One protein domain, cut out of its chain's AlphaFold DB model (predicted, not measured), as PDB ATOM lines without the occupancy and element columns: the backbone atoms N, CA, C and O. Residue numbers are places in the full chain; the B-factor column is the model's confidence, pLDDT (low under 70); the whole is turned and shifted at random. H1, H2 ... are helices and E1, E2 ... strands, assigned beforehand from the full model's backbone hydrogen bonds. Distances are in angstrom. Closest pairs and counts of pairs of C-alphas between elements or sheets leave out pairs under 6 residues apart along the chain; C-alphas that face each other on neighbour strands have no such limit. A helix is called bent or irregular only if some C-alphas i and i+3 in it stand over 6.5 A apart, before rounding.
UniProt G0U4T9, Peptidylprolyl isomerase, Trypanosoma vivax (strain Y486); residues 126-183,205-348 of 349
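What this domain is: This is residues 126 to 183 and 205 to 348 of the 349 residues of the protein "Peptidylprolyl isomerase" of Trypanosoma vivax (strain Y486) (UniProt G0U4T9). A strongly twisted sheet of six strands, E1, E4, E5, E6, E7 and E8, curls round one short helix, H2, while H3 packs on H2 and H1 grazes the sheet at E1 and E7. E1 runs on into a separate two-stranded hairpin, E2 and E3, and the long helix H4 passes E1 and this hairpin before residues 342 to 348 stick out. The printed part has 202 residues with four named helices and eight named strands, in the order H1 E1 E2 E3 E4 E5 E6 H2 E7 E8 H3 H4; the class is mixed, helices and strands, with 92 residues in named elements, under half. The larger sheet is branched at E4, and its neighbour pairs are antiparallel, as is the pair E2 and E3. The whole is compact, with a radius of gyration of the C-alphas of 17.0 A, and rounded, with spans of 48 by 42 by 39 A.

Where its parts are: H1 is residues 126 to 132, 10.2 A long, and begins at C-alpha 126 at (-53.199, 2.911, -0.516). E1 is residues 145 to 148, 10.9 A; E2 is residues 150 to 154, 13.2 A; E3 is residues 163 to 167, 13.1 A. E4, residues 217 to 226, spans 26.4 A from C-alpha 217 at (-48.355, 25.670, 20.822) and bends by 62 degrees at residue 220. E5 is residues 231 to 234, 7.6 A, and E6 is residues 243 to 246, 10.2 A. H2, residues 252 to 260, 13.7 A, is irregular, but only just: C-alphas 256 and 259 are 6.7 A apart. E7 is residues 266 to 271, 15.9 A. E8, residues 291 to 300, spans 24.2 A and bends by 58 degrees at residue 297. H3 is residues 308 to 318, 14.9 A. H4, residues 330 to 346, spans 25.1 A and ends at C-alpha 346 at (-32.985, 6.947, -13.012).

How they stand to each other: In the branched sheet, E5 and E6 lie on one side of E4, beside its residues 222 to 225 and 217 to 220, and E8 lies on the other side. Across the pair E4 and E5, N 224 and O 233 are within hydrogen-bond range at 3.0 A; across E4 and E6, N 218 and O 245 are within it at 2.9 A; across E4 and E8, N 221 and O 296 are within it at 2.9 A. The hairpin E7 and E8 has N 269 and O 293 at 2.8 A. E1, an edge strand, has N 147 and O 268 of E7 at 2.9 A. H2 is on this sheet; its closest C-alphas to E7 are those of Cys 253 and Cys 271, 5.7 A. H2 and H3 touch, closest at the C-alphas of Leu 260 and Ala 311, 5.3 A, at a steep tilt of 44 degrees, opposite ways. H4 only grazes the branched sheet, with the C-alphas of Ala 148 and Ala 337 6.6 A apart. The hairpin E2 and E3 has N 151 and O 166 at 2.9 A, and the C-alphas of Ile 167 and Ala 337 are the closest of E3 and H4, 7.0 A. H1 and H4 are apart. In H3 and H4 each O i to N i+4 pair is within hydrogen-bond range; in H1 2 of 3 are, and in H2 3 of 5.

The domain as a whole: The two C-alphas farthest apart, those of Thr 159 and Lys 279, are 50.9 A apart. Residues 184 to 204 are not printed, and C-alphas 183 and 205 are 13.0 A apart across this cut, in the link from E3 to E4. The links H1 to E1, E7 to E8 and H3 to H4 are long. The mean pLDDT of the printed part is 88.5; it is under 70 at residues 182 to 183, 205 to 207, 321 to 326 and 343 to 348.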
ATOM      1  N   PHE A 126     -54.191   1.843  -0.589       96.75
ATOM      2  CA  PHE A 126     -53.199   2.911  -0.516       96.75
ATOM      3  C   PHE A 126     -52.208   2.691   0.635       96.75
ATOM      4  O   PHE A 126     -51.002   2.802   0.452       96.75
ATOM      5  N   ILE A 127     -52.682   2.309   1.821       96.81
ATOM      6  CA  ILE A 127     -51.796   1.986   2.948       96.81
ATOM      7  C   ILE A 127     -50.885   0.799   2.608       96.81
ATOM      8  O   ILE A 127     -49.703   0.811   2.952       96.81
ATOM      9  N   ALA A 128     -51.400  -0.211   1.906       96.38
ATOM     10  CA  ALA A 128     -50.601  -1.344   1.461       96.38
ATOM     11  C   ALA A 128     -49.491  -0.921   0.483       96.38
ATOM     12  O   ALA A 128     -48.377  -1.437   0.587       96.38
ATOM     13  N   SER A 129     -49.743   0.028  -0.427       95.81
ATOM     14  CA  SER A 129     -48.694   0.559  -1.309       95.81
ATOM     15  C   SER A 129     -47.657   1.375  -0.531       95.81
ATOM     16  O   SER A 129     -46.460   1.135  -0.681       95.81
ATOM     17  N   VAL A 130     -48.102   2.242   0.382       95.19
ATOM     18  CA  VAL A 130     -47.240   3.040   1.271       95.19
ATOM     19  C   VAL A 130     -46.356   2.155   2.149       95.19
ATOM     20  O   VAL A 130     -45.182   2.454   2.337       95.19
ATOM     21  N   SER A 131     -46.875   1.025   2.636       93.75
ATOM     22  CA  SER A 131     -46.105   0.083   3.458       93.75
ATOM     23  C   SER A 131     -44.925  -0.563   2.721       93.75
ATOM     24  O   SER A 131     -43.976  -1.011   3.361       93.75
ATOM     25  N   LYS A 132     -44.984  -0.609   1.383       93.38
ATOM     26  CA  LYS A 132     -43.931  -1.152   0.517       93.38
ATOM     27  C   LYS A 132     -42.956  -0.077   0.032       93.38
ATOM     28  O   LYS A 132     -41.898  -0.423  -0.485       93.38
ATOM     29  N   ASP A 133     -43.298   1.204   0.170       91.38
ATOM     30  CA  ASP A 133     -42.445   2.315  -0.245       91.38
ATOM     31  C   ASP A 133     -41.321   2.526   0.796       91.38
ATOM     32  O   ASP A 133     -41.595   2.876   1.949       91.38
ATOM     33  N   PRO A 134     -40.038   2.353   0.414       89.38
ATOM     34  CA  PRO A 134     -38.910   2.432   1.343       89.38
ATOM     35  C   PRO A 134     -38.659   3.843   1.895       89.38
ATOM     36  O   PRO A 134     -37.908   4.001   2.860       89.38
ATOM     37  N   SER A 135     -39.256   4.879   1.294       90.12
ATOM     38  CA  SER A 135     -39.155   6.255   1.787       90.12
ATOM     39  C   SER A 135     -40.008   6.502   3.032       90.12
ATOM     40  O   SER A 135     -39.700   7.414   3.802       90.12
ATOM     41  N   PHE A 136     -41.045   5.690   3.260       93.19
ATOM     42  CA  PHE A 136     -41.900   5.804   4.433       93.19
ATOM     43  C   PHE A 136     -41.326   5.080   5.652       93.19
ATOM     44  O   PHE A 136     -40.591   4.091   5.579       93.19
ATOM     45  N   SER A 137     -41.674   5.608   6.820       93.12
ATOM     46  CA  SER A 137     -41.428   4.988   8.117       93.12
ATOM     47  C   SER A 137     -42.759   4.773   8.824       93.12
ATOM     48  O   SER A 137     -43.639   5.632   8.784       93.12
ATOM     49  N   ARG A 138     -42.918   3.601   9.439       94.19
ATOM     50  CA  ARG A 138     -44.134   3.207  10.152       94.19
ATOM     51  C   ARG A 138     -44.044   3.630  11.616       94.19
ATOM     52  O   ARG A 138     -43.028   3.388  12.265       94.19
ATOM     53  N   TYR A 139     -45.111   4.223  12.142       94.00
ATOM     54  CA  TYR A 139     -45.195   4.604  13.550       94.00
ATOM     55  C   TYR A 139     -45.681   3.425  14.402       94.00
ATOM     56  O   TYR A 139     -46.848   3.021  14.327       94.00
ATOM     57  N   LYS A 140     -44.804   2.896  15.256       91.75
ATOM     58  CA  LYS A 140     -45.064   1.786  16.183       91.75
ATOM     59  C   LYS A 140     -45.730   0.607  15.453       91.75
ATOM     60  O   LYS A 140     -45.494   0.371  14.270       91.75
ATOM     61  N   ASN A 141     -46.620  -0.113  16.134       89.94
ATOM     62  CA  ASN A 141     -47.466  -1.142  15.528       89.94
ATOM     63  C   ASN A 141     -48.722  -0.581  14.835       89.94
ATOM     64  O   ASN A 141     -49.621  -1.341  14.482       89.94
ATOM     65  N   THR A 142     -48.812   0.729  14.590       93.00
ATOM     66  CA  THR A 142     -50.003   1.344  13.976       93.00
ATOM     67  C   THR A 142     -49.925   1.342  12.448       93.00
ATOM     68  O   THR A 142     -48.889   1.003  11.879       93.00
ATOM     69  N   ARG A 143     -51.008   1.728  11.763       95.00
ATOM     70  CA  ARG A 143     -51.035   1.925  10.301       95.00
ATOM     71  C   ARG A 143     -50.712   3.369   9.881       95.00
ATOM     72  O   ARG A 143     -51.077   3.774   8.784       95.00
ATOM     73  N   ILE A 144     -50.065   4.143  10.753       97.12
ATOM     74  CA  ILE A 144     -49.610   5.504  10.455       97.12
ATOM     75  C   ILE A 144     -48.222   5.430   9.815       97.12
ATOM     76  O   ILE A 144     -47.320   4.778  10.351       97.12
ATOM     77  N   TYR A 145     -48.051   6.123   8.694       96.75
ATOM     78  CA  TYR A 145     -46.785   6.201   7.966       96.75
ATOM     79  C   TYR A 145     -46.394   7.653   7.755       96.75
ATOM     80  O   TYR A 145     -47.255   8.498   7.535       96.75
ATOM     81  N   PHE A 146     -45.101   7.952   7.792       96.75
ATOM     82  CA  PHE A 146     -44.604   9.302   7.554       96.75
ATOM     83  C   PHE A 146     -43.252   9.303   6.835       96.75
ATOM     84  O   PHE A 146     -42.496   8.331   6.902       96.75
ATOM     85  N   ARG A 147     -42.952  10.396   6.131       95.62
ATOM     86  CA  ARG A 147     -41.667  10.631   5.453       95.62
ATOM     87  C   ARG A 147     -41.355  12.117   5.334       95.62
ATOM     88  O   ARG A 147     -42.262  12.943   5.342       95.62
ATOM     89  N   ALA A 148     -40.082  12.452   5.138       95.00
ATOM     90  CA  ALA A 148     -39.681  13.814   4.801       95.00
ATOM     91  C   ALA A 148     -40.102  14.140   3.357       95.00
ATOM     92  O   ALA A 148     -39.905  13.329   2.447       95.00
ATOM     93  N   ILE A 149     -40.672  15.327   3.135       92.38
ATOM     94  CA  ILE A 149     -41.130  15.762   1.812       92.38
ATOM     95  C   ILE A 149     -39.950  16.237   0.966       92.38
ATOM     96  O   ILE A 149     -39.046  16.938   1.428       92.38
ATOM     97  N   LYS A 150     -40.016  15.922  -0.326       88.75
ATOM     98  CA  LYS A 150     -39.174  16.515  -1.363       88.75
ATOM     99  C   LYS A 150     -39.878  17.749  -1.923       88.75
ATOM    100  O   LYS A 150     -41.045  17.663  -2.299       88.75
ATOM    101  N   ARG A 151     -39.181  18.880  -1.996       87.75
ATOM    102  CA  ARG A 151     -39.700  20.108  -2.613       87.75
ATOM    103  C   ARG A 151     -38.870  20.487  -3.830       87.75
ATOM    104  O   ARG A 151     -37.661  20.297  -3.826       87.75
ATOM    105  N   SER A 152     -39.522  21.060  -4.830       85.88
ATOM    106  CA  SER A 152     -38.844  21.723  -5.939       85.88
ATOM    107  C   SER A 152     -38.622  23.183  -5.551       85.88
ATOM    108  O   SER A 152     -39.593  23.887  -5.272       85.88
ATOM    109  N   ILE A 153     -37.367  23.623  -5.454       85.69
ATOM    110  CA  ILE A 153     -37.021  25.020  -5.156       85.69
ATOM    111  C   ILE A 153     -36.386  25.677  -6.384       85.69
ATOM    112  O   ILE A 153     -35.531  25.053  -7.016       85.69
ATOM    113  N   PRO A 154     -36.785  26.911  -6.739       87.44
ATOM    114  CA  PRO A 154     -36.136  27.648  -7.813       87.44
ATOM    115  C   PRO A 154     -34.720  28.053  -7.385       87.44
ATOM    116  O   PRO A 154     -34.511  28.484  -6.249       87.44
ATOM    117  N   VAL A 155     -33.753  27.930  -8.293       84.81
ATOM    118  CA  VAL A 155     -32.381  28.406  -8.089       84.81
ATOM    119  C   VAL A 155     -32.361  29.919  -8.324       84.81
ATOM    120  O   VAL A 155     -32.658  30.360  -9.438       84.81
ATOM    121  N   PRO A 156     -32.040  30.738  -7.304       83.94
ATOM    122  CA  PRO A 156     -32.004  32.187  -7.463       83.94
ATOM    123  C   PRO A 156     -30.962  32.610  -8.505       83.94
ATOM    124  O   PRO A 156     -29.857  32.075  -8.530       83.94
ATOM    125  N   GLY A 157     -31.296  33.597  -9.338       86.31
ATOM    126  CA  GLY A 157     -30.337  34.227 -10.254       86.31
ATOM    127  C   GLY A 157     -30.007  33.445 -11.529       86.31
ATOM    128  O   GLY A 157     -29.140  33.883 -12.278       86.31
ATOM    129  N   VAL A 158     -30.690  32.328 -11.806       88.81
ATOM    130  CA  VAL A 158     -30.520  31.564 -13.052       88.81
ATOM    131  C   VAL A 158     -31.683  31.838 -14.006       88.81
ATOM    132  O   VAL A 158     -32.849  31.720 -13.626       88.81
ATOM    133  N   THR A 159     -31.366  32.192 -15.255       87.81
ATOM    134  CA  THR A 159     -32.319  32.353 -16.364       87.81
ATOM    135  C   THR A 159     -31.987  31.367 -17.492       87.81
ATOM    136  O   THR A 159     -30.870  31.396 -18.007       87.81
ATOM    137  N   PRO A 160     -32.929  30.497 -17.912       89.00
ATOM    138  CA  PRO A 160     -34.285  30.316 -17.374       89.00
ATOM    139  C   PRO A 160     -34.284  29.776 -15.933       89.00
ATOM    140  O   PRO A 160     -33.300  29.176 -15.507       89.00
ATOM    141  N   VAL A 161     -35.381  29.989 -15.190       89.31
ATOM    142  CA  VAL A 161     -35.512  29.515 -13.799       89.31
ATOM    143  C   VAL A 161     -35.303  28.005 -13.764       89.31
ATOM    144  O   VAL A 161     -36.092  27.242 -14.320       89.31
ATOM    145  N   GLN A 162     -34.231  27.582 -13.105       87.94
ATOM    146  CA  GLN A 162     -33.949  26.174 -12.862       87.94
ATOM    147  C   GLN A 162     -34.507  25.762 -11.507       87.94
ATOM    148  O   GLN A 162     -34.599  26.576 -10.590       87.94
ATOM    149  N   TYR A 163     -34.859  24.487 -11.374       87.50
ATOM    150  CA  TYR A 163     -35.401  23.930 -10.144       87.50
ATOM    151  C   TYR A 163     -34.526  22.791  -9.637       87.50
ATOM    152  O   TYR A 163     -34.125  21.923 -10.409       87.50
ATOM    153  N   VAL A 164     -34.285  22.760  -8.327       85.81
ATOM    154  CA  VAL A 164     -33.591  21.650  -7.666       85.81
ATOM    155  C   VAL A 164     -34.506  20.974  -6.653       85.81
ATOM    156  O   VAL A 164     -35.281  21.620  -5.945       85.81
ATOM    157  N   SER A 165     -34.434  19.645  -6.595       88.31
ATOM    158  CA  SER A 165     -35.168  18.860  -5.602       88.31
ATOM    159  C   SER A 165     -34.436  18.909  -4.265       88.31
ATOM    160  O   SER A 165     -33.309  18.435  -4.173       88.31
ATOM    161  N   LYS A 166     -35.079  19.442  -3.224       89.19
ATOM    162  CA  LYS A 166     -34.537  19.554  -1.864       89.19
ATOM    163  C   LYS A 166     -35.308  18.680  -0.871       89.19
ATOM    164  O   LYS A 166     -36.541  18.691  -0.855       89.19
ATOM    165  N   ILE A 167     -34.588  17.950  -0.019       91.75
ATOM    166  CA  ILE A 167     -35.156  17.227   1.129       91.75
ATOM    167  C   ILE A 167     -35.505  18.240   2.221       91.75
ATOM    168  O   ILE A 167     -34.690  19.071   2.610       91.75
ATOM    169  N   SER A 168     -36.740  18.181   2.712       90.44
ATOM    170  CA  SER A 168     -37.301  19.168   3.638       90.44
ATOM    171  C   SER A 168     -37.025  18.850   5.109       90.44
ATOM    172  O   SER A 168     -37.966  18.680   5.883       90.44
ATOM    173  N   LEU A 169     -35.747  18.773   5.473       92.00
ATOM    174  CA  LEU A 169     -35.297  18.679   6.863       92.00
ATOM    175  C   LEU A 169     -34.423  19.900   7.197       92.00
ATOM    176  O   LEU A 169     -33.662  20.337   6.328       92.00
ATOM    177  N   PRO A 170     -34.515  20.460   8.414       89.12
ATOM    178  CA  PRO A 170     -33.730  21.625   8.816       89.12
ATOM    179  C   PRO A 170     -32.222  21.330   8.894       89.12
ATOM    180  O   PRO A 170     -31.414  22.231   8.693       89.12
ATOM    181  N   GLU A 171     -31.825  20.070   9.091       86.94
ATOM    182  CA  GLU A 171     -30.423  19.632   9.093       86.94
ATOM    183  C   GLU A 171     -29.834  19.425   7.690       86.94
ATOM    184  O   GLU A 171     -28.713  18.935   7.556       86.94
ATOM    185  N   VAL A 172     -30.583  19.745   6.632       87.44
ATOM    186  CA  VAL A 172     -30.172  19.503   5.248       87.44
ATOM    187  C   VAL A 172     -29.965  20.824   4.516       87.44
ATOM    188  O   VAL A 172     -30.871  21.657   4.382       87.44
ATOM    189  N   ASN A 173     -28.752  21.012   3.997       84.69
ATOM    190  CA  ASN A 173     -28.412  22.214   3.244       84.69
ATOM    191  C   ASN A 173     -29.055  22.222   1.841       84.69
ATOM    192  O   ASN A 173     -29.781  21.312   1.436       84.69
ATOM    193  N   SER A 174     -28.823  23.286   1.073       81.44
ATOM    194  CA  SER A 174     -29.391  23.426  -0.278       81.44
ATOM    195  C   SER A 174     -28.849  22.418  -1.301       81.44
ATOM    196  O   SER A 174     -29.512  22.192  -2.309       81.44
ATOM    197  N   ASN A 175     -27.718  21.767  -1.016       82.50
ATOM    198  CA  ASN A 175     -27.104  20.737  -1.858       82.50
ATOM    199  C   ASN A 175     -27.555  19.310  -1.482       82.50
ATOM    200  O   ASN A 175     -27.050  18.340  -2.038       82.50
ATOM    201  N   ASN A 176     -28.517  19.165  -0.560       87.44
ATOM    202  CA  ASN A 176     -28.913  17.887   0.042       87.44
ATOM    203  C   ASN A 176     -27.777  17.169   0.789       87.44
ATOM    204  O   ASN A 176     -27.691  15.942   0.752       87.44
ATOM    205  N   GLU A 177     -26.928  17.916   1.489       87.00
ATOM    206  CA  GLU A 177     -25.911  17.365   2.384       87.00
ATOM    207  C   GLU A 177     -26.391  17.446   3.836       87.00
ATOM    208  O   GLU A 177     -27.066  18.401   4.236       87.00
ATOM    209  N   TRP A 178     -26.060  16.417   4.615       87.25
ATOM    210  CA  TRP A 178     -26.432  16.303   6.022       87.25
ATOM    211  C   TRP A 178     -25.501  17.138   6.904       87.25
ATOM    212  O   TRP A 178     -24.285  16.986   6.826       87.25
ATOM    213  N   LEU A 179     -26.077  17.969   7.773       83.44
ATOM    214  CA  LEU A 179     -25.359  18.840   8.711       83.44
ATOM    215  C   LEU A 179     -25.605  18.485  10.186       83.44
ATOM    216  O   LEU A 179     -25.070  19.137  11.077       83.44
ATOM    217  N   GLY A 180     -26.431  17.474  10.459       74.38
ATOM    218  CA  GLY A 180     -26.935  17.188  11.805       74.38
ATOM    219  C   GLY A 180     -25.957  16.495  12.761       74.38
ATOM    220  O   GLY A 180     -26.319  16.311  13.921       74.38
ATOM    221  N   ASP A 181     -24.761  16.115  12.297       70.75
ATOM    222  CA  ASP A 181     -23.744  15.377  13.077       70.75
ATOM    223  C   ASP A 181     -22.595  16.274  13.575       70.75
ATOM    224  O   ASP A 181     -21.551  15.760  13.971       70.75
ATOM    225  N   GLY A 182     -22.734  17.603  13.500       55.28
ATOM    226  CA  GLY A 182     -21.679  18.537  13.897       55.28
ATOM    227  C   GLY A 182     -21.303  18.390  15.371       55.28
ATOM    228  O   GLY A 182     -21.932  18.992  16.231       55.28
ATOM    229  N   ILE A 183     -20.275  17.592  15.652       44.31
ATOM    230  CA  ILE A 183     -19.611  17.514  16.950       44.31
ATOM    231  C   ILE A 183     -18.991  18.885  17.232       44.31
ATOM    232  O   ILE A 183     -18.168  19.368  16.458       44.31
ATOM    233  N   HIS A 205     -27.010  26.709  14.608       67.12
ATOM    234  CA  HIS A 205     -28.404  26.703  14.182       67.12
ATOM    235  C   HIS A 205     -29.068  25.355  14.487       67.12
ATOM    236  O   HIS A 205     -30.160  25.346  15.044       67.12
ATOM    237  N   VAL A 206     -28.406  24.231  14.191       67.62
ATOM    238  CA  VAL A 206     -28.933  22.879  14.448       67.62
ATOM    239  C   VAL A 206     -29.182  22.625  15.939       67.62
ATOM    240  O   VAL A 206     -30.235  22.095  16.290       67.62
ATOM    241  N   ASP A 207     -28.269  23.047  16.814       66.31
ATOM    242  CA  ASP A 207     -28.429  22.879  18.268       66.31
ATOM    243  C   ASP A 207     -29.521  23.786  18.856       66.31
ATOM    244  O   ASP A 207     -30.099  23.480  19.898       66.31
ATOM    245  N   SER A 208     -29.844  24.885  18.169       78.62
ATOM    246  CA  SER A 208     -30.922  25.802  18.558       78.62
ATOM    247  C   SER A 208     -32.314  25.386  18.070       78.62
ATOM    248  O   SER A 208     -33.298  26.035  18.427       78.62
ATOM    249  N   ILE A 209     -32.421  24.317  17.265       87.06
ATOM    250  CA  ILE A 209     -33.705  23.859  16.725       87.06
ATOM    251  C   ILE A 209     -34.613  23.413  17.873       87.06
ATOM    252  O   ILE A 209     -34.321  22.461  18.604       87.06
ATOM    253  N   ARG A 210     -35.768  24.069  17.981       93.00
ATOM    254  CA  ARG A 210     -36.837  23.671  18.896       93.00
ATOM    255  C   ARG A 210     -37.707  22.607  18.241       93.00
ATOM    256  O   ARG A 210     -38.066  22.708  17.067       93.00
ATOM    257  N   CYS A 211     -38.071  21.598  19.018       94.06
ATOM    258  CA  CYS A 211     -38.931  20.513  18.577       94.06
ATOM    259  C   CYS A 211     -40.282  20.535  19.281       94.06
ATOM    260  O   CYS A 211     -40.428  21.050  20.391       94.06
ATOM    261  N   VAL A 212     -41.297  19.993  18.614       95.31
ATOM    262  CA  VAL A 212     -42.693  20.132  19.029       95.31
ATOM    263  C   VAL A 212     -42.942  19.406  20.352       95.31
ATOM    264  O   VAL A 212     -42.858  18.183  20.427       95.31
ATOM    265  N   GLY A 213     -43.289  20.146  21.405       91.88
ATOM    266  CA  GLY A 213     -43.740  19.578  22.679       91.88
ATOM    267  C   GLY A 213     -45.164  19.006  22.601       91.88
ATOM    268  O   GLY A 213     -45.930  19.336  21.702       91.88
ATOM    269  N   GLU A 214     -45.557  18.159  23.557       85.31
ATOM    270  CA  GLU A 214     -46.929  17.605  23.592       85.31
ATOM    271  C   GLU A 214     -47.994  18.645  23.980       85.31
ATOM    272  O   GLU A 214     -49.136  18.568  23.529       85.31
ATOM    273  N   ASP A 215     -47.616  19.605  24.827       85.88
ATOM    274  CA  ASP A 215     -48.513  20.616  25.405       85.88
ATOM    275  C   ASP A 215     -48.289  22.027  24.843       85.88
ATOM    276  O   ASP A 215     -49.090  22.927  25.097       85.88
ATOM    277  N   GLY A 216     -47.184  22.234  24.124       86.00
ATOM    278  CA  GLY A 216     -46.801  23.535  23.588       86.00
ATOM    279  C   GLY A 216     -47.626  23.921  22.355       86.00
ATOM    280  O   GLY A 216     -48.098  23.038  21.629       86.00
ATOM    281  N   PRO A 217     -47.807  25.227  22.091       91.81
ATOM    282  CA  PRO A 217     -48.355  25.670  20.822       91.81
ATOM    283  C   PRO A 217     -47.332  25.425  19.707       91.81
ATOM    284  O   PRO A 217     -46.132  25.630  19.892       91.81
ATOM    285  N   VAL A 218     -47.809  24.993  18.547       95.38
ATOM    286  CA  VAL A 218     -47.014  24.811  17.331       95.38
ATOM    287  C   VAL A 218     -47.710  25.526  16.182       95.38
ATOM    288  O   VAL A 218     -48.928  25.421  16.038       95.38
ATOM    289  N   GLN A 219     -46.939  26.251  15.377       95.50
ATOM    290  CA  GLN A 219     -47.420  26.916  14.175       95.50
ATOM    291  C   GLN A 219     -46.936  26.144  12.955       95.50
ATOM    292  O   GLN A 219     -45.734  25.922  12.781       95.50
ATOM    293  N   PHE A 220     -47.865  25.709  12.111       96.00
ATOM    294  CA  PHE A 220     -47.515  24.989  10.895       96.00
ATOM    295  C   PHE A 220     -48.465  25.308   9.749       96.00
ATOM    296  O   PHE A 220     -49.641  25.610   9.948       96.00
ATOM    297  N   HIS A 221     -47.960  25.189   8.525       96.12
ATOM    298  CA  HIS A 221     -48.829  25.061   7.367       96.12
ATOM    299  C   HIS A 221     -49.221  23.611   7.151       96.12
ATOM    300  O   HIS A 221     -48.423  22.688   7.345       96.12
ATOM    301  N   VAL A 222     -50.445  23.419   6.679       95.19
ATOM    302  CA  VAL A 222     -51.005  22.103   6.417       95.19
ATOM    303  C   VAL A 222     -51.729  22.082   5.090       95.19
ATOM    304  O   VAL A 222     -52.451  23.009   4.738       95.19
ATOM    305  N   VAL A 223     -51.550  20.991   4.355       96.00
ATOM    306  CA  VAL A 223     -52.359  20.656   3.186       96.00
ATOM    307  C   VAL A 223     -52.732  19.190   3.286       96.00
ATOM    308  O   VAL A 223     -51.841  18.348   3.396       96.00
ATOM    309  N   ALA A 224     -54.025  18.870   3.241       96.81
ATOM    310  CA  ALA A 224     -54.471  17.489   3.372       96.81
ATOM    311  C   ALA A 224     -55.387  17.039   2.238       96.81
ATOM    312  O   ALA A 224     -56.179  17.811   1.688       96.81
ATOM    313  N   PHE A 225     -55.253  15.760   1.904       97.19
ATOM    314  CA  PHE A 225     -55.840  15.112   0.746       97.19
ATOM    315  C   PHE A 225     -56.508  13.798   1.142       97.19
ATOM    316  O   PHE A 225     -56.074  13.106   2.066       97.19
ATOM    317  N   LEU A 226     -57.544  13.432   0.400       96.94
ATOM    318  CA  LEU A 226     -58.075  12.076   0.370       96.94
ATOM    319  C   LEU A 226     -57.172  11.180  -0.482       96.94
ATOM    320  O   LEU A 226     -56.386  11.662  -1.300       96.94
ATOM    321  N   THR A 227     -57.325   9.862  -0.353       95.62
ATOM    322  CA  THR A 227     -56.628   8.889  -1.218       95.62
ATOM    323  C   THR A 227     -56.968   9.032  -2.700       95.62
ATOM    324  O   THR A 227     -56.176   8.631  -3.545       95.62
ATOM    325  N   SER A 228     -58.097   9.667  -3.029       92.75
ATOM    326  CA  SER A 228     -58.460  10.052  -4.398       92.75
ATOM    327  C   SER A 228     -57.639  11.225  -4.956       92.75
ATOM    328  O   SER A 228     -57.777  11.562  -6.128       92.75
ATOM    329  N   GLY A 229     -56.815  11.884  -4.132       93.94
ATOM    330  CA  GLY A 229     -56.070  13.094  -4.487       93.94
ATOM    331  C   GLY A 229     -56.853  14.397  -4.289       93.94
ATOM    332  O   GLY A 229     -56.283  15.478  -4.439       93.94
ATOM    333  N   VAL A 230     -58.133  14.327  -3.909       95.19
ATOM    334  CA  VAL A 230     -58.947  15.515  -3.609       95.19
ATOM    335  C   VAL A 230     -58.436  16.176  -2.334       95.19
ATOM    336  O   VAL A 230     -58.380  15.551  -1.276       95.19
ATOM    337  N   ARG A 231     -58.068  17.454  -2.431       96.31
ATOM    338  CA  ARG A 231     -57.654  18.271  -1.289       96.31
ATOM    339  C   ARG A 231     -58.882  18.741  -0.514       96.31
ATOM    340  O   ARG A 231     -59.736  19.393  -1.103       96.31
ATOM    341  N   PHE A 232     -58.926  18.476   0.788       95.06
ATOM    342  CA  PHE A 232     -60.050  18.876   1.644       95.06
ATOM    343  C   PHE A 232     -59.698  19.996   2.632       95.06
ATOM    344  O   PHE A 232     -60.579  20.695   3.112       95.06
ATOM    345  N   THR A 233     -58.413  20.225   2.918       93.44
ATOM    346  CA  THR A 233     -57.984  21.381   3.723       93.44
ATOM    347  C   THR A 233     -56.639  21.937   3.259       93.44
ATOM    348  O   THR A 233     -55.844  21.230   2.627       93.44
ATOM    349  N   SER A 234     -56.417  23.231   3.496       94.94
ATOM    350  CA  SER A 234     -55.168  23.938   3.206       94.94
ATOM    351  C   SER A 234     -55.081  25.252   3.979       94.94
ATOM    352  O   SER A 234     -55.852  26.165   3.684       94.94
ATOM    353  N   SER A 235     -54.074  25.403   4.837       93.94
ATOM    354  CA  SER A 235     -53.798  26.670   5.535       93.94
ATOM    355  C   SER A 235     -53.439  27.800   4.559       93.94
ATOM    356  O   SER A 235     -53.787  28.954   4.766       93.94
ATOM    357  N   TYR A 236     -52.819  27.473   3.416       91.50
ATOM    358  CA  TYR A 236     -52.402  28.468   2.416       91.50
ATOM    359  C   TYR A 236     -53.546  29.251   1.751       91.50
ATOM    360  O   TYR A 236     -53.289  30.238   1.069       91.50
ATOM    361  N   ILE A 237     -54.798  28.810   1.902       88.44
ATOM    362  CA  ILE A 237     -55.956  29.516   1.330       88.44
ATOM    363  C   ILE A 237     -56.323  30.736   2.180       88.44
ATOM    364  O   ILE A 237     -56.794  31.737   1.648       88.44
ATOM    365  N   LEU A 238     -56.099  30.661   3.491       76.81
ATOM    366  CA  LEU A 238     -56.473  31.695   4.448       76.81
ATOM    367  C   LEU A 238     -55.285  32.640   4.656       76.81
ATOM    368  O   LEU A 238     -54.538  32.521   5.620       76.81
ATOM    369  N   ASN A 239     -55.088  33.556   3.704       78.44
ATOM    370  CA  ASN A 239     -54.025  34.577   3.691       78.44
ATOM    371  C   ASN A 239     -52.580  34.047   3.669       78.44
ATOM    372  O   ASN A 239     -51.647  34.842   3.646       78.44
ATOM    373  N   GLY A 240     -52.384  32.729   3.619       82.56
ATOM    374  CA  GLY A 240     -51.053  32.130   3.576       82.56
ATOM    375  C   GLY A 240     -50.347  32.077   4.926       82.56
ATOM    376  O   GLY A 240     -49.169  31.743   4.938       82.56
ATOM    377  N   GLU A 241     -51.037  32.370   6.030       88.44
ATOM    378  CA  GLU A 241     -50.463  32.350   7.379       88.44
ATOM    379  C   GLU A 241     -50.460  30.924   7.968       88.44
ATOM    380  O   GLU A 241     -51.320  30.099   7.627       88.44
ATOM    381  N   PRO A 242     -49.470  30.569   8.808       89.31
ATOM    382  CA  PRO A 242     -49.469  29.294   9.508       89.31
ATOM    383  C   PRO A 242     -50.548  29.287  10.592       89.31
ATOM    384  O   PRO A 242     -50.837  30.298  11.232       89.31
ATOM    385  N   GLU A 243     -51.147  28.124  10.815       90.25
ATOM    386  CA  GLU A 243     -52.168  27.962  11.843       90.25
ATOM    387  C   GLU A 243     -51.511  27.556  13.166       90.25
ATOM    388  O   GLU A 243     -50.598  26.726  13.198       90.25
ATOM    389  N   SER A 244     -51.974  28.147  14.272       92.00
ATOM    390  CA  SER A 244     -51.509  27.811  15.619       92.00
ATOM    391  C   SER A 244     -52.370  26.705  16.220       92.00
ATOM    392  O   SER A 244     -53.589  26.840  16.354       92.00
ATOM    393  N   HIS A 245     -51.728  25.609  16.613       92.12
ATOM    394  CA  HIS A 245     -52.393  24.427  17.140       92.12
ATOM    395  C   HIS A 245     -51.767  23.950  18.448       92.12
ATOM    396  O   HIS A 245     -50.586  24.146  18.722       92.12
ATOM    397  N   VAL A 246     -52.572  23.239  19.235       92.06
ATOM    398  CA  VAL A 246     -52.106  22.448  20.377       92.06
ATOM    399  C   VAL A 246     -52.197  20.980  19.987       92.06
ATOM    400  O   VAL A 246     -53.284  20.507  19.648       92.06
ATOM    401  N   VAL A 247     -51.080  20.250  20.061       92.88
ATOM    402  CA  VAL A 247     -50.965  18.867  19.557       92.88
ATOM    403  C   VAL A 247     -52.067  17.957  20.108       92.88
ATOM    404  O   VAL A 247     -52.747  17.280  19.338       92.88
ATOM    405  N   LYS A 248     -52.328  18.005  21.422       92.06
ATOM    406  CA  LYS A 248     -53.368  17.197  22.096       92.06
ATOM    407  C   LYS A 248     -54.799  17.422  21.595       92.06
ATOM    408  O   LYS A 248     -55.657  16.579  21.834       92.06
ATOM    409  N   LYS A 249     -55.075  18.536  20.911       91.50
ATOM    410  CA  LYS A 249     -56.402  18.852  20.353       91.50
ATOM    411  C   LYS A 249     -56.565  18.407  18.897       91.50
ATOM    412  O   LYS A 249     -57.618  18.631  18.311       91.50
ATOM    413  N   HIS A 250     -55.539  17.798  18.307       93.44
ATOM    414  CA  HIS A 250     -55.557  17.348  16.919       93.44
ATOM    415  C   HIS A 250     -55.959  15.865  16.803       93.44
ATOM    416  O   HIS A 250     -56.009  15.154  17.803       93.44
ATOM    417  N   ILE A 251     -56.228  15.359  15.591       95.50
ATOM    418  CA  ILE A 251     -56.477  13.921  15.347       95.50
ATOM    419  C   ILE A 251     -55.334  13.033  15.881       95.50
ATOM    420  O   ILE A 251     -54.171  13.444  15.885       95.50
ATOM    421  N   LYS A 252     -55.644  11.787  16.272       96.94
ATOM    422  CA  LYS A 252     -54.681  10.840  16.880       96.94
ATOM    423  C   LYS A 252     -53.412  10.645  16.046       96.94
ATOM    424  O   LYS A 252     -52.326  10.510  16.597       96.94
ATOM    425  N   CYS A 253     -53.541  10.659  14.722       97.25
ATOM    426  CA  CYS A 253     -52.410  10.573  13.808       97.25
ATOM    427  C   CYS A 253     -51.414  11.732  13.997       97.25
ATOM    428  O   CYS A 253     -50.208  11.508  14.055       97.25
ATOM    429  N   MET A 254     -51.909  12.959  14.179       96.88
ATOM    430  CA  MET A 254     -51.057  14.126  14.423       96.88
ATOM    431  C   MET A 254     -50.481  14.141  15.825       96.88
ATOM    432  O   MET A 254     -49.312  14.469  15.987       96.88
ATOM    433  N   GLN A 255     -51.253  13.703  16.820       96.12
ATOM    434  CA  GLN A 255     -50.735  13.503  18.174       96.12
ATOM    435  C   GLN A 255     -49.551  12.526  18.202       96.12
ATOM    436  O   GLN A 255     -48.647  12.683  19.014       96.12
ATOM    437  N   ALA A 256     -49.540  11.531  17.311       95.62
ATOM    438  CA  ALA A 256     -48.455  10.563  17.205       95.62
ATOM    439  C   ALA A 256     -47.205  11.118  16.503       95.62
ATOM    440  O   ALA A 256     -46.091  10.791  16.911       95.62
ATOM    441  N   VAL A 257     -47.381  11.918  15.445       96.44
ATOM    442  CA  VAL A 257     -46.285  12.294  14.534       96.44
ATOM    443  C   VAL A 257     -45.732  13.693  14.795       96.44
ATOM    444  O   VAL A 257     -44.515  13.852  14.755       96.44
ATOM    445  N   LEU A 258     -46.569  14.691  15.113       96.62
ATOM    446  CA  LEU A 258     -46.102  16.061  15.373       96.62
ATOM    447  C   LEU A 258     -45.002  16.128  16.448       96.62
ATOM    448  O   LEU A 258     -44.023  16.823  16.200       96.62
ATOM    449  N   PRO A 259     -45.063  15.386  17.575       95.38
ATOM    450  CA  PRO A 259     -44.001  15.403  18.590       95.38
ATOM    451  C   PRO A 259     -42.617  14.937  18.108       95.38
ATOM    452  O   PRO A 259     -41.622  15.153  18.802       95.38
ATOM    453  N   LEU A 260     -42.555  14.260  16.955       95.06
ATOM    454  CA  LEU A 260     -41.317  13.800  16.321       95.06
ATOM    455  C   LEU A 260     -40.692  14.876  15.414       95.06
ATOM    456  O   LEU A 260     -39.562  14.707  14.953       95.06
ATOM    457  N   MET A 261     -41.443  15.943  15.128       96.25
ATOM    458  CA  MET A 261     -41.052  17.024  14.234       96.25
ATOM    459  C   MET A 261     -40.416  18.183  15.000       96.25
ATOM    460  O   MET A 261     -40.663  18.406  16.190       96.25
ATOM    461  N   CYS A 262     -39.623  18.955  14.271       95.06
ATOM    462  CA  CYS A 262     -38.969  20.159  14.733       95.06
ATOM    463  C   CYS A 262     -39.233  21.349  13.815       95.06
ATOM    464  O   CYS A 262     -39.748  21.194  12.707       95.06
ATOM    465  N   GLU A 263     -38.892  22.543  14.286       94.62
ATOM    466  CA  GLU A 263     -38.970  23.773  13.498       94.62
ATOM    467  C   GLU A 263     -38.261  23.601  12.139       94.62
ATOM    468  O   GLU A 263     -37.130  23.116  12.065       94.62
ATOM    469  N   GLY A 264     -38.952  23.933  11.045       93.06
ATOM    470  CA  GLY A 264     -38.472  23.777   9.669       93.06
ATOM    471  C   GLY A 264     -38.730  22.410   9.017       93.06
ATOM    472  O   GLY A 264     -38.531  22.276   7.799       93.06
ATOM    473  N   ASP A 265     -39.193  21.401   9.765       95.88
ATOM    474  CA  ASP A 265     -39.547  20.099   9.193       95.88
ATOM    475  C   ASP A 265     -40.740  20.200   8.247       95.88
ATOM    476  O   ASP A 265     -41.771  20.790   8.582       95.88
ATOM    477  N   LYS A 266     -40.642  19.528   7.088       96.38
ATOM    478  CA  LYS A 266     -41.812  19.304   6.226       96.38
ATOM    479  C   LYS A 266     -42.015  17.840   5.902       96.38
ATOM    480  O   LYS A 266     -41.196  17.234   5.204       96.38
ATOM    481  N   TRP A 267     -43.093  17.263   6.418       97.38
ATOM    482  CA  TRP A 267     -43.347  15.825   6.376       97.38
ATOM    483  C   TRP A 267     -44.683  15.510   5.713       97.38
ATOM    484  O   TRP A 267     -45.639  16.279   5.800       97.38
ATOM    485  N   GLU A 268     -44.734  14.360   5.044       97.69
ATOM    486  CA  GLU A 268     -45.959  13.764   4.525       97.69
ATOM    487  C   GLU A 268     -46.350  12.614   5.441       97.69
ATOM    488  O   GLU A 268     -45.513  11.768   5.758       97.69
ATOM    489  N   ILE A 269     -47.607  12.601   5.872       98.31
ATOM    490  CA  ILE A 269     -48.142  11.692   6.878       98.31
ATOM    491  C   ILE A 269     -49.400  11.042   6.311       98.31
ATOM    492  O   ILE A 269     -50.330  11.726   5.890       98.31
ATOM    493  N   VAL A 270     -49.438   9.717   6.310       98.31
ATOM    494  CA  VAL A 270     -50.589   8.918   5.895       98.31
ATOM    495  C   VAL A 270     -51.287   8.411   7.147       98.31
ATOM    496  O   VAL A 270     -50.708   7.666   7.942       98.31
ATOM    497  N   CYS A 271     -52.533   8.834   7.313       98.19
ATOM    498  CA  CYS A 271     -53.340   8.595   8.494       98.19
ATOM    499  C   CYS A 271     -54.503   7.651   8.160       98.19
ATOM    500  O   CYS A 271     -55.382   8.028   7.373       98.19
ATOM    501  N   PRO A 272     -54.548   6.448   8.757       97.56
ATOM    502  CA  PRO A 272     -55.663   5.527   8.582       97.56
ATOM    503  C   PRO A 272     -56.926   6.082   9.267       97.56
ATOM    504  O   PRO A 272     -56.809   6.908  10.182       97.56
ATOM    505  N   PRO A 273     -58.131   5.622   8.886       96.94
ATOM    506  CA  PRO A 273     -59.384   6.162   9.408       96.94
ATOM    507  C   PRO A 273     -59.457   6.112  10.941       96.94
ATOM    508  O   PRO A 273     -59.816   7.105  11.563       96.94
ATOM    509  N   GLU A 274     -59.025   5.029  11.593       95.75
ATOM    510  CA  GLU A 274     -59.031   4.902  13.061       95.75
ATOM    511  C   GLU A 274     -58.128   5.906  13.805       95.75
ATOM    512  O   GLU A 274     -58.317   6.131  15.004       95.75
ATOM    513  N   ALA A 275     -57.156   6.508  13.110       97.12
ATOM    514  CA  ALA A 275     -56.285   7.556  13.641       97.12
ATOM    515  C   ALA A 275     -56.643   8.962  13.115       97.12
ATOM    516  O   ALA A 275     -56.004   9.939  13.511       97.12
ATOM    517  N   ALA A 276     -57.646   9.063  12.240       96.25
ATOM    518  CA  ALA A 276     -58.155  10.297  11.653       96.25
ATOM    519  C   ALA A 276     -59.632  10.504  12.042       96.25
ATOM    520  O   ALA A 276     -59.915  10.724  13.218       96.25
ATOM    521  N   PHE A 277     -60.557  10.419  11.079       96.25
ATOM    522  CA  PHE A 277     -61.987  10.740  11.242       96.25
ATOM    523  C   PHE A 277     -62.896   9.503  11.404       96.25
ATOM    524  O   PHE A 277     -64.119   9.599  11.486       96.25
ATOM    525  N   GLY A 278     -62.304   8.314  11.490       94.38
ATOM    526  CA  GLY A 278     -62.989   7.075  11.840       94.38
ATOM    527  C   GLY A 278     -64.017   6.601  10.816       94.38
ATOM    528  O   GLY A 278     -63.973   6.921   9.630       94.38
ATOM    529  N   LYS A 279     -64.957   5.786  11.303       92.81
ATOM    530  CA  LYS A 279     -65.999   5.161  10.476       92.81
ATOM    531  C   LYS A 279     -67.032   6.155   9.959       92.81
ATOM    532  O   LYS A 279     -67.659   5.873   8.955       92.81
ATOM    533  N   ASN A 280     -67.209   7.289  10.626       91.12
ATOM    534  CA  ASN A 280     -68.252   8.249  10.269       91.12
ATOM    535  C   ASN A 280     -67.736   9.354   9.339       91.12
ATOM    536  O   ASN A 280     -68.540   9.980   8.659       91.12
ATOM    537  N   GLY A 281     -66.416   9.560   9.270       93.19
ATOM    538  CA  GLY A 281     -65.852  10.702   8.557       93.19
ATOM    539  C   GLY A 281     -66.139  12.022   9.278       93.19
ATOM    540  O   GLY A 281     -66.655  12.041  10.397       93.19
ATOM    541  N   GLU A 282     -65.779  13.133   8.642       94.06
ATOM    542  CA  GLU A 282     -66.078  14.484   9.121       94.06
ATOM    543  C   GLU A 282     -66.005  15.479   7.958       94.06
ATOM    544  O   GLU A 282     -65.005  15.508   7.241       94.06
ATOM    545  N   ARG A 283     -67.021  16.344   7.811       91.06
ATOM    546  CA  ARG A 283     -67.075  17.385   6.767       91.06
ATOM    547  C   ARG A 283     -66.798  16.791   5.376       91.06
ATOM    548  O   ARG A 283     -67.552  15.944   4.916       91.06
ATOM    549  N   ASP A 284     -65.711  17.215   4.742       93.44
ATOM    550  CA  ASP A 284     -65.288  16.793   3.405       93.44
ATOM    551  C   ASP A 284     -64.557  15.437   3.397       93.44
ATOM    552  O   ASP A 284     -64.164  14.942   2.338       93.44
ATOM    553  N   VAL A 285     -64.348  14.826   4.568       96.06
ATOM    554  CA  VAL A 285     -63.729  13.507   4.700       96.06
ATOM    555  C   VAL A 285     -64.806  12.429   4.819       96.06
ATOM    556  O   VAL A 285     -65.569  12.430   5.788       96.06
ATOM    557  N   PRO A 286     -64.856  11.470   3.881       95.12
ATOM    558  CA  PRO A 286     -65.888  10.449   3.857       95.12
ATOM    559  C   PRO A 286     -65.719   9.397   4.973       95.12
ATOM    560  O   PRO A 286     -64.611   9.193   5.487       95.12
ATOM    561  N   PRO A 287     -66.803   8.669   5.306       95.38
ATOM    562  CA  PRO A 287     -66.786   7.500   6.186       95.38
ATOM    563  C   PRO A 287     -65.661   6.512   5.846       95.38
ATOM    564  O   PRO A 287     -65.566   6.058   4.710       95.38
ATOM    565  N   GLY A 288     -64.811   6.154   6.814       95.62
ATOM    566  CA  GLY A 288     -63.733   5.179   6.596       95.62
ATOM    567  C   GLY A 288     -62.586   5.670   5.700       95.62
ATOM    568  O   GLY A 288     -61.747   4.867   5.297       95.62
ATOM    569  N   GLY A 289     -62.527   6.967   5.385       96.44
ATOM    570  CA  GLY A 289     -61.488   7.545   4.536       96.44
ATOM    571  C   GLY A 289     -60.105   7.600   5.196       96.44
ATOM    572  O   GLY A 289     -59.934   8.144   6.289       96.44
ATOM    573  N   THR A 290     -59.090   7.101   4.486       97.94
ATOM    574  CA  THR A 290     -57.672   7.381   4.777       97.94
ATOM    575  C   THR A 290     -57.316   8.789   4.295       97.94
ATOM    576  O   THR A 290     -57.734   9.210   3.215       97.94
ATOM    577  N   THR A 291     -56.511   9.512   5.072       98.12
ATOM    578  CA  THR A 291     -56.111  10.896   4.766       98.12
ATOM    579  C   THR A 291     -54.596  11.022   4.636       98.12
ATOM    580  O   THR A 291     -53.844  10.362   5.352       98.12
ATOM    581  N   ILE A 292     -54.141  11.870   3.715       98.38
ATOM    582  CA  ILE A 292     -52.731  12.219   3.516       98.38
ATOM    583  C   ILE A 292     -52.541  13.675   3.909       98.38
ATOM    584  O   ILE A 292     -53.267  14.540   3.436       98.38
ATOM    585  N   TRP A 293     -51.542  13.957   4.730       98.06
ATOM    586  CA  TRP A 293     -51.275  15.280   5.272       98.06
ATOM    587  C   TRP A 293     -49.856  15.700   4.941       98.06
ATOM    588  O   TRP A 293     -48.917  14.946   5.169       98.06
ATOM    589  N   ARG A 294     -49.691  16.915   4.432       97.69
ATOM    590  CA  ARG A 294     -48.396  17.560   4.232       97.69
ATOM    591  C   ARG A 294     -48.292  18.706   5.212       97.69
ATOM    592  O   ARG A 294     -49.071  19.650   5.121       97.69
ATOM    593  N   ILE A 295     -47.359  18.588   6.145       97.44
ATOM    594  CA  ILE A 295     -47.158  19.546   7.230       97.44
ATOM    595  C   ILE A 295     -45.834  20.257   7.022       97.44
ATOM    596  O   ILE A 295     -44.871  19.634   6.583       97.44
ATOM    597  N   SER A 296     -45.804  21.545   7.339       96.88
ATOM    598  CA  SER A 296     -44.617  22.391   7.368       96.88
ATOM    599  C   SER A 296     -44.579  23.130   8.695       96.88
ATOM    600  O   SER A 296     -45.366  24.054   8.879       96.88
ATOM    601  N   VAL A 297     -43.729  22.703   9.628       96.94
ATOM    602  CA  VAL A 297     -43.611  23.359  10.938       96.94
ATOM    603  C   VAL A 297     -42.807  24.638  10.768       96.94
ATOM    604  O   VAL A 297     -41.642  24.582  10.380       96.94
ATOM    605  N   GLU A 298     -43.434  25.775  11.046       94.94
ATOM    606  CA  GLU A 298     -42.819  27.096  10.887       94.94
ATOM    607  C   GLU A 298     -42.286  27.629  12.223       94.94
ATOM    608  O   GLU A 298     -41.203  28.197  12.248       94.94
ATOM    609  N   ASP A 299     -42.997  27.404  13.334       94.56
ATOM    610  CA  ASP A 299     -42.559  27.832  14.669       94.56
ATOM    611  C   ASP A 299     -43.042  26.866  15.762       94.56
ATOM    612  O   ASP A 299     -44.131  26.286  15.690       94.56
ATOM    613  N   VAL A 300     -42.226  26.705  16.802       94.06
ATOM    614  CA  VAL A 300     -42.567  25.957  18.014       94.06
ATOM    615  C   VAL A 300     -42.566  26.927  19.184       94.06
ATOM    616  O   VAL A 300     -41.538  27.511  19.511       94.06
ATOM    617  N   GLY A 301     -43.702  27.077  19.857       87.50
ATOM    618  CA  GLY A 301     -43.836  28.027  20.952       87.50
ATOM    619  C   GLY A 301     -42.895  27.756  22.129       87.50
ATOM    620  O   GLY A 301     -42.419  26.647  22.356       87.50
ATOM    621  N   SER A 302     -42.661  28.792  22.934       82.69
ATOM    622  CA  SER A 302     -41.756  28.751  24.094       82.69
ATOM    623  C   SER A 302     -42.271  27.925  25.280       82.69
ATOM    624  O   SER A 302     -41.514  27.644  26.209       82.69
ATOM    625  N   SER A 303     -43.540  27.509  25.269       84.12
ATOM    626  CA  SER A 303     -44.110  26.650  26.309       84.12
ATOM    627  C   SER A 303     -43.705  25.193  26.086       84.12
ATOM    628  O   SER A 303     -44.216  24.538  25.179       84.12
ATOM    629  N   LYS A 304     -42.805  24.687  26.940       83.31
ATOM    630  CA  LYS A 304     -42.323  23.291  26.947       83.31
ATOM    631  C   LYS A 304     -41.889  22.770  25.557       83.31
ATOM    632  O   LYS A 304     -42.373  21.713  25.136       83.31
ATOM    633  N   PRO A 305     -41.001  23.477  24.828       89.62
ATOM    634  CA  PRO A 305     -40.413  22.924  23.617       89.62
ATOM    635  C   PRO A 305     -39.568  21.699  23.974       89.62
ATOM    636  O   PRO A 305     -38.960  21.632  25.042       89.62
ATOM    637  N   ARG A 306     -39.530  20.734  23.062       91.75
ATOM    638  CA  ARG A 306     -38.647  19.576  23.145       91.75
ATOM    639  C   ARG A 306     -37.291  19.928  22.534       91.75
ATOM    640  O   ARG A 306     -37.236  20.673  21.555       91.75
ATOM    641  N   SER A 307     -36.206  19.381  23.069       89.69
ATOM    642  CA  SER A 307     -34.890  19.484  22.424       89.69
ATOM    643  C   SER A 307     -34.777  18.549  21.214       89.69
ATOM    644  O   SER A 307     -35.473  17.535  21.115       89.69
ATOM    645  N   ARG A 308     -33.846  18.833  20.299       88.31
ATOM    646  CA  ARG A 308     -33.556  17.940  19.168       88.31
ATOM    647  C   ARG A 308     -33.186  16.522  19.616       88.31
ATOM    648  O   ARG A 308     -33.715  15.559  19.068       88.31
ATOM    649  N   ALA A 309     -32.348  16.391  20.645       87.19
ATOM    650  CA  ALA A 309     -31.930  15.094  21.177       87.19
ATOM    651  C   ALA A 309     -33.112  14.277  21.728       87.19
ATOM    652  O   ALA A 309     -33.236  13.083  21.460       87.19
ATOM    653  N   GLU A 310     -34.033  14.923  22.447       90.06
ATOM    654  CA  GLU A 310     -35.255  14.273  22.927       90.06
ATOM    655  C   GLU A 310     -36.170  13.856  21.765       90.06
ATOM    656  O   GLU A 310     -36.764  12.779  21.806       90.06
ATOM    657  N   ALA A 311     -36.291  14.677  20.715       91.06
ATOM    658  CA  ALA A 311     -37.077  14.328  19.530       91.06
ATOM    659  C   ALA A 311     -36.467  13.137  18.769       91.06
ATOM    660  O   ALA A 311     -37.198  12.257  18.313       91.06
ATOM    661  N   GLU A 312     -35.137  13.057  18.684       89.69
ATOM    662  CA  GLU A 312     -34.427  11.902  18.123       89.69
ATOM    663  C   GLU A 312     -34.632  10.635  18.961       89.69
ATOM    664  O   GLU A 312     -34.914   9.573  18.402       89.69
ATOM    665  N   ALA A 313     -34.569  10.742  20.291       89.81
ATOM    666  CA  ALA A 313     -34.868   9.629  21.188       89.81
ATOM    667  C   ALA A 313     -36.315   9.134  21.013       89.81
ATOM    668  O   ALA A 313     -36.562   7.925  20.938       89.81
ATOM    669  N   LEU A 314     -37.275  10.054  20.868       91.94
ATOM    670  CA  LEU A 314     -38.659   9.698  20.571       91.94
ATOM    671  C   LEU A 314     -38.798   9.018  19.213       91.94
ATOM    672  O   LEU A 314     -39.450   7.979  19.141       91.94
ATOM    673  N   LEU A 315     -38.177   9.551  18.158       92.00
ATOM    674  CA  LEU A 315     -38.216   8.965  16.817       92.00
ATOM    675  C   LEU A 315     -37.653   7.538  16.813       92.00
ATOM    676  O   LEU A 315     -38.284   6.630  16.268       92.00
ATOM    677  N   SER A 316     -36.519   7.348  17.485       90.81
ATOM    678  CA  SER A 316     -35.877   6.054  17.711       90.81
ATOM    679  C   SER A 316     -36.828   5.062  18.386       90.81
ATOM    680  O   SER A 316     -37.002   3.946  17.903       90.81
ATOM    681  N   SER A 317     -37.514   5.487  19.452       89.75
ATOM    682  CA  SER A 317     -38.481   4.643  20.168       89.75
ATOM    683  C   SER A 317     -39.786   4.397  19.394       89.75
ATOM    684  O   SER A 317     -40.483   3.408  19.625       89.75
ATOM    685  N   ALA A 318     -40.156   5.315  18.499       88.12
ATOM    686  CA  ALA A 318     -41.436   5.311  17.808       88.12
ATOM    687  C   ALA A 318     -41.420   4.477  16.528       88.12
ATOM    688  O   ALA A 318     -42.468   3.964  16.139       88.12
ATOM    689  N   VAL A 319     -40.280   4.338  15.855       86.62
ATOM    690  CA  VAL A 319     -40.178   3.568  14.610       86.62
ATOM    691  C   VAL A 319     -39.587   2.201  14.913       86.62
ATOM    692  O   VAL A 319     -38.409   2.068  15.228       86.62
ATOM    693  N   LEU A 320     -40.418   1.170  14.785       73.75
ATOM    694  CA  LEU A 320     -39.983  -0.208  14.977       73.75
ATOM    695  C   LEU A 320     -39.112  -0.634  13.797       73.75
ATOM    696  O   LEU A 320     -39.544  -0.574  12.644       73.75
ATOM    697  N   THR A 321     -37.898  -1.091  14.083       67.31
ATOM    698  CA  THR A 321     -37.048  -1.746  13.095       67.31
ATOM    699  C   THR A 321     -37.204  -3.260  13.198       67.31
ATOM    700  O   THR A 321     -37.221  -3.836  14.285       67.31
ATOM    701  N   ALA A 322     -37.338  -3.927  12.053       57.41
ATOM    702  CA  ALA A 322     -37.250  -5.379  12.005       57.41
ATOM    703  C   ALA A 322     -35.774  -5.769  12.186       57.41
ATOM    704  O   ALA A 322     -34.921  -5.338  11.411       57.41
ATOM    705  N   ASN A 323     -35.479  -6.581  13.200       53.66
ATOM    706  CA  ASN A 323     -34.216  -7.312  13.346       53.66
ATOM    707  C   ASN A 323     -32.940  -6.456  13.484       53.66
ATOM    708  O   ASN A 323     -32.018  -6.576  12.682       53.66
ATOM    709  N   GLY A 324     -32.849  -5.626  14.527       54.97
ATOM    710  CA  GLY A 324     -31.555  -5.076  14.962       54.97
ATOM    711  C   GLY A 324     -30.946  -3.997  14.059       54.97
ATOM    712  O   GLY A 324     -29.767  -3.686  14.199       54.97
ATOM    713  N   SER A 325     -31.729  -3.403  13.148       58.66
ATOM    714  CA  SER A 325     -31.302  -2.184  12.444       58.66
ATOM    715  C   SER A 325     -31.168  -1.021  13.436       58.66
ATOM    716  O   SER A 325     -31.936  -0.983  14.406       58.66
ATOM    717  N   PRO A 326     -30.247  -0.066  13.196       60.22
ATOM    718  CA  PRO A 326     -30.052   1.069  14.088       60.22
ATOM    719  C   PRO A 326     -31.373   1.793  14.350       60.22
ATOM    720  O   PRO A 326     -32.203   1.947  13.449       60.22
ATOM    721  N   ALA A 327     -31.545   2.218  15.604       74.44
ATOM    722  CA  ALA A 327     -32.594   3.125  16.046       74.44
ATOM    723  C   ALA A 327     -32.860   4.197  14.982       74.44
ATOM    724  O   ALA A 327     -31.923   4.835  14.497       74.44
ATOM    725  N   MET A 328     -34.122   4.382  14.590       85.06
ATOM    726  CA  MET A 328     -34.467   5.363  13.565       85.06
ATOM    727  C   MET A 328     -34.021   6.757  14.017       85.06
ATOM    728  O   MET A 328     -34.561   7.308  14.972       85.06
ATOM    729  N   THR A 329     -33.063   7.339  13.304       89.88
ATOM    730  CA  THR A 329     -32.628   8.722  13.529       89.88
ATOM    731  C   THR A 329     -33.104   9.629  12.403       89.88
ATOM    732  O   THR A 329     -33.497   9.178  11.320       89.88
ATOM    733  N   ARG A 330     -33.021  10.941  12.630       91.00
ATOM    734  CA  ARG A 330     -33.307  11.943  11.596       91.00
ATOM    735  C   ARG A 330     -32.346  11.809  10.405       91.00
ATOM    736  O   ARG A 330     -32.783  11.914   9.259       91.00
ATOM    737  N   LYS A 331     -31.086  11.420  10.646       90.38
ATOM    738  CA  LYS A 331     -30.122  11.064   9.587       90.38
ATOM    739  C   LYS A 331     -30.592   9.876   8.749       90.38
ATOM    740  O   LYS A 331     -30.566   9.942   7.523       90.38
ATOM    741  N   HIS A 332     -31.099   8.816   9.378       90.56
ATOM    742  CA  HIS A 332     -31.670   7.683   8.640       90.56
ATOM    743  C   HIS A 332     -32.891   8.098   7.803       90.56
ATOM    744  O   HIS A 332     -33.059   7.626   6.677       90.56
ATOM    745  N   MET A 333     -33.726   9.012   8.309       91.81
ATOM    746  CA  MET A 333     -34.846   9.587   7.549       91.81
ATOM    747  C   MET A 333     -34.362  10.334   6.302       91.81
ATOM    748  O   MET A 333     -34.897  10.126   5.209       91.81
ATOM    749  N   PHE A 334     -33.317  11.152   6.452       92.06
ATOM    750  CA  PHE A 334     -32.640  11.816   5.342       92.06
ATOM    751  C   PHE A 334     -32.086  10.806   4.329       92.06
ATOM    752  O   PHE A 334     -32.338  10.934   3.133       92.06
ATOM    753  N   GLU A 335     -31.383   9.768   4.782       91.12
ATOM    754  CA  GLU A 335     -30.797   8.761   3.895       91.12
ATOM    755  C   GLU A 335     -31.855   7.984   3.108       91.12
ATOM    756  O   GLU A 335     -31.669   7.758   1.909       91.12
ATOM    757  N   LYS A 336     -32.981   7.623   3.740       91.00
ATOM    758  CA  LYS A 336     -34.142   7.038   3.050       91.00
ATOM    759  C   LYS A 336     -34.668   7.977   1.964       91.00
ATOM    760  O   LYS A 336     -34.840   7.558   0.817       91.00
ATOM    761  N   ALA A 337     -34.874   9.252   2.298       90.62
ATOM    762  CA  ALA A 337     -35.351  10.255   1.348       90.62
ATOM    763  C   ALA A 337     -34.365  10.470   0.184       90.62
ATOM    764  O   ALA A 337     -34.791  10.570  -0.970       90.62
ATOM    765  N   ARG A 338     -33.056  10.475   0.465       90.19
ATOM    766  CA  ARG A 338     -31.974  10.625  -0.519       90.19
ATOM    767  C   ARG A 338     -31.869   9.428  -1.458       90.19
ATOM    768  O   ARG A 338     -31.809   9.619  -2.668       90.19
ATOM    769  N   LYS A 339     -31.897   8.197  -0.934       87.69
ATOM    770  CA  LYS A 339     -31.906   6.977  -1.763       87.69
ATOM    771  C   LYS A 339     -33.099   6.981  -2.717       87.69
ATOM    772  O   LYS A 339     -32.940   6.725  -3.907       87.69
ATOM    773  N   TYR A 340     -34.267   7.371  -2.210       81.88
ATOM    774  CA  TYR A 340     -35.464   7.499  -3.029       81.88
ATOM    775  C   TYR A 340     -35.391   8.662  -4.038       81.88
ATOM    776  O   TYR A 340     -36.085   8.636  -5.050       81.88
ATOM    777  N   LEU A 341     -34.618   9.732  -3.790       78.19
ATOM    778  CA  LEU A 341     -34.349  10.767  -4.808       78.19
ATOM    779  C   LEU A 341     -33.553  10.186  -5.975       78.19
ATOM    780  O   LEU A 341     -33.980  10.318  -7.119       78.19
ATOM    781  N   ALA A 342     -32.452   9.499  -5.675       74.19
ATOM    782  CA  ALA A 342     -31.580   8.923  -6.691       74.19
ATOM    783  C   ALA A 342     -32.314   7.901  -7.579       74.19
ATOM    784  O   ALA A 342     -32.181   7.940  -8.800       74.19
ATOM    785  N   SER A 343     -33.158   7.043  -6.988       69.69
ATOM    786  CA  SER A 343     -33.936   6.065  -7.759       69.69
ATOM    787  C   SER A 343     -34.972   6.722  -8.678       69.69
ATOM    788  O   SER A 343     -35.156   6.270  -9.805       69.69
ATOM    789  N   SER A 344     -35.626   7.809  -8.247       59.91
ATOM    790  CA  SER A 344     -36.642   8.498  -9.064       59.91
ATOM    791  C   SER A 344     -36.072   9.184 -10.313       59.91
ATOM    792  O   SER A 344     -36.750   9.248 -11.335       59.91
ATOM    793  N   THR A 345     -34.819   9.642 -10.269       58.03
ATOM    794  CA  THR A 345     -34.158  10.269 -11.425       58.03
ATOM    795  C   THR A 345     -33.759   9.241 -12.486       58.03
ATOM    796  O   THR A 345     -33.866   9.527 -13.672       58.03
ATOM    797  N   SER A 346     -33.388   8.019 -12.082       48.31
ATOM    798  CA  SER A 346     -32.985   6.947 -13.012       48.31
ATOM    799  C   SER A 346     -34.124   6.346 -13.847       48.31
ATOM    800  O   SER A 346     -33.866   5.759 -14.887       48.31
ATOM    801  N   VAL A 347     -35.380   6.504 -13.416       44.94
ATOM    802  CA  VAL A 347     -36.573   6.000 -14.133       44.94
ATOM    803  C   VAL A 347     -37.096   7.018 -15.161       44.94
ATOM    804  O   VAL A 347     -37.977   6.709 -15.955       44.94
ATOM    805  N   SER A 348     -36.553   8.240 -15.152       37.59
ATOM    806  CA  SER A 348     -36.998   9.356 -15.998       37.59
ATOM    807  C   SER A 348     -36.050   9.650 -17.173       37.59
ATOM    808  O   SER A 348     -36.204  10.692 -17.807       37.59
TER     809      SER A 348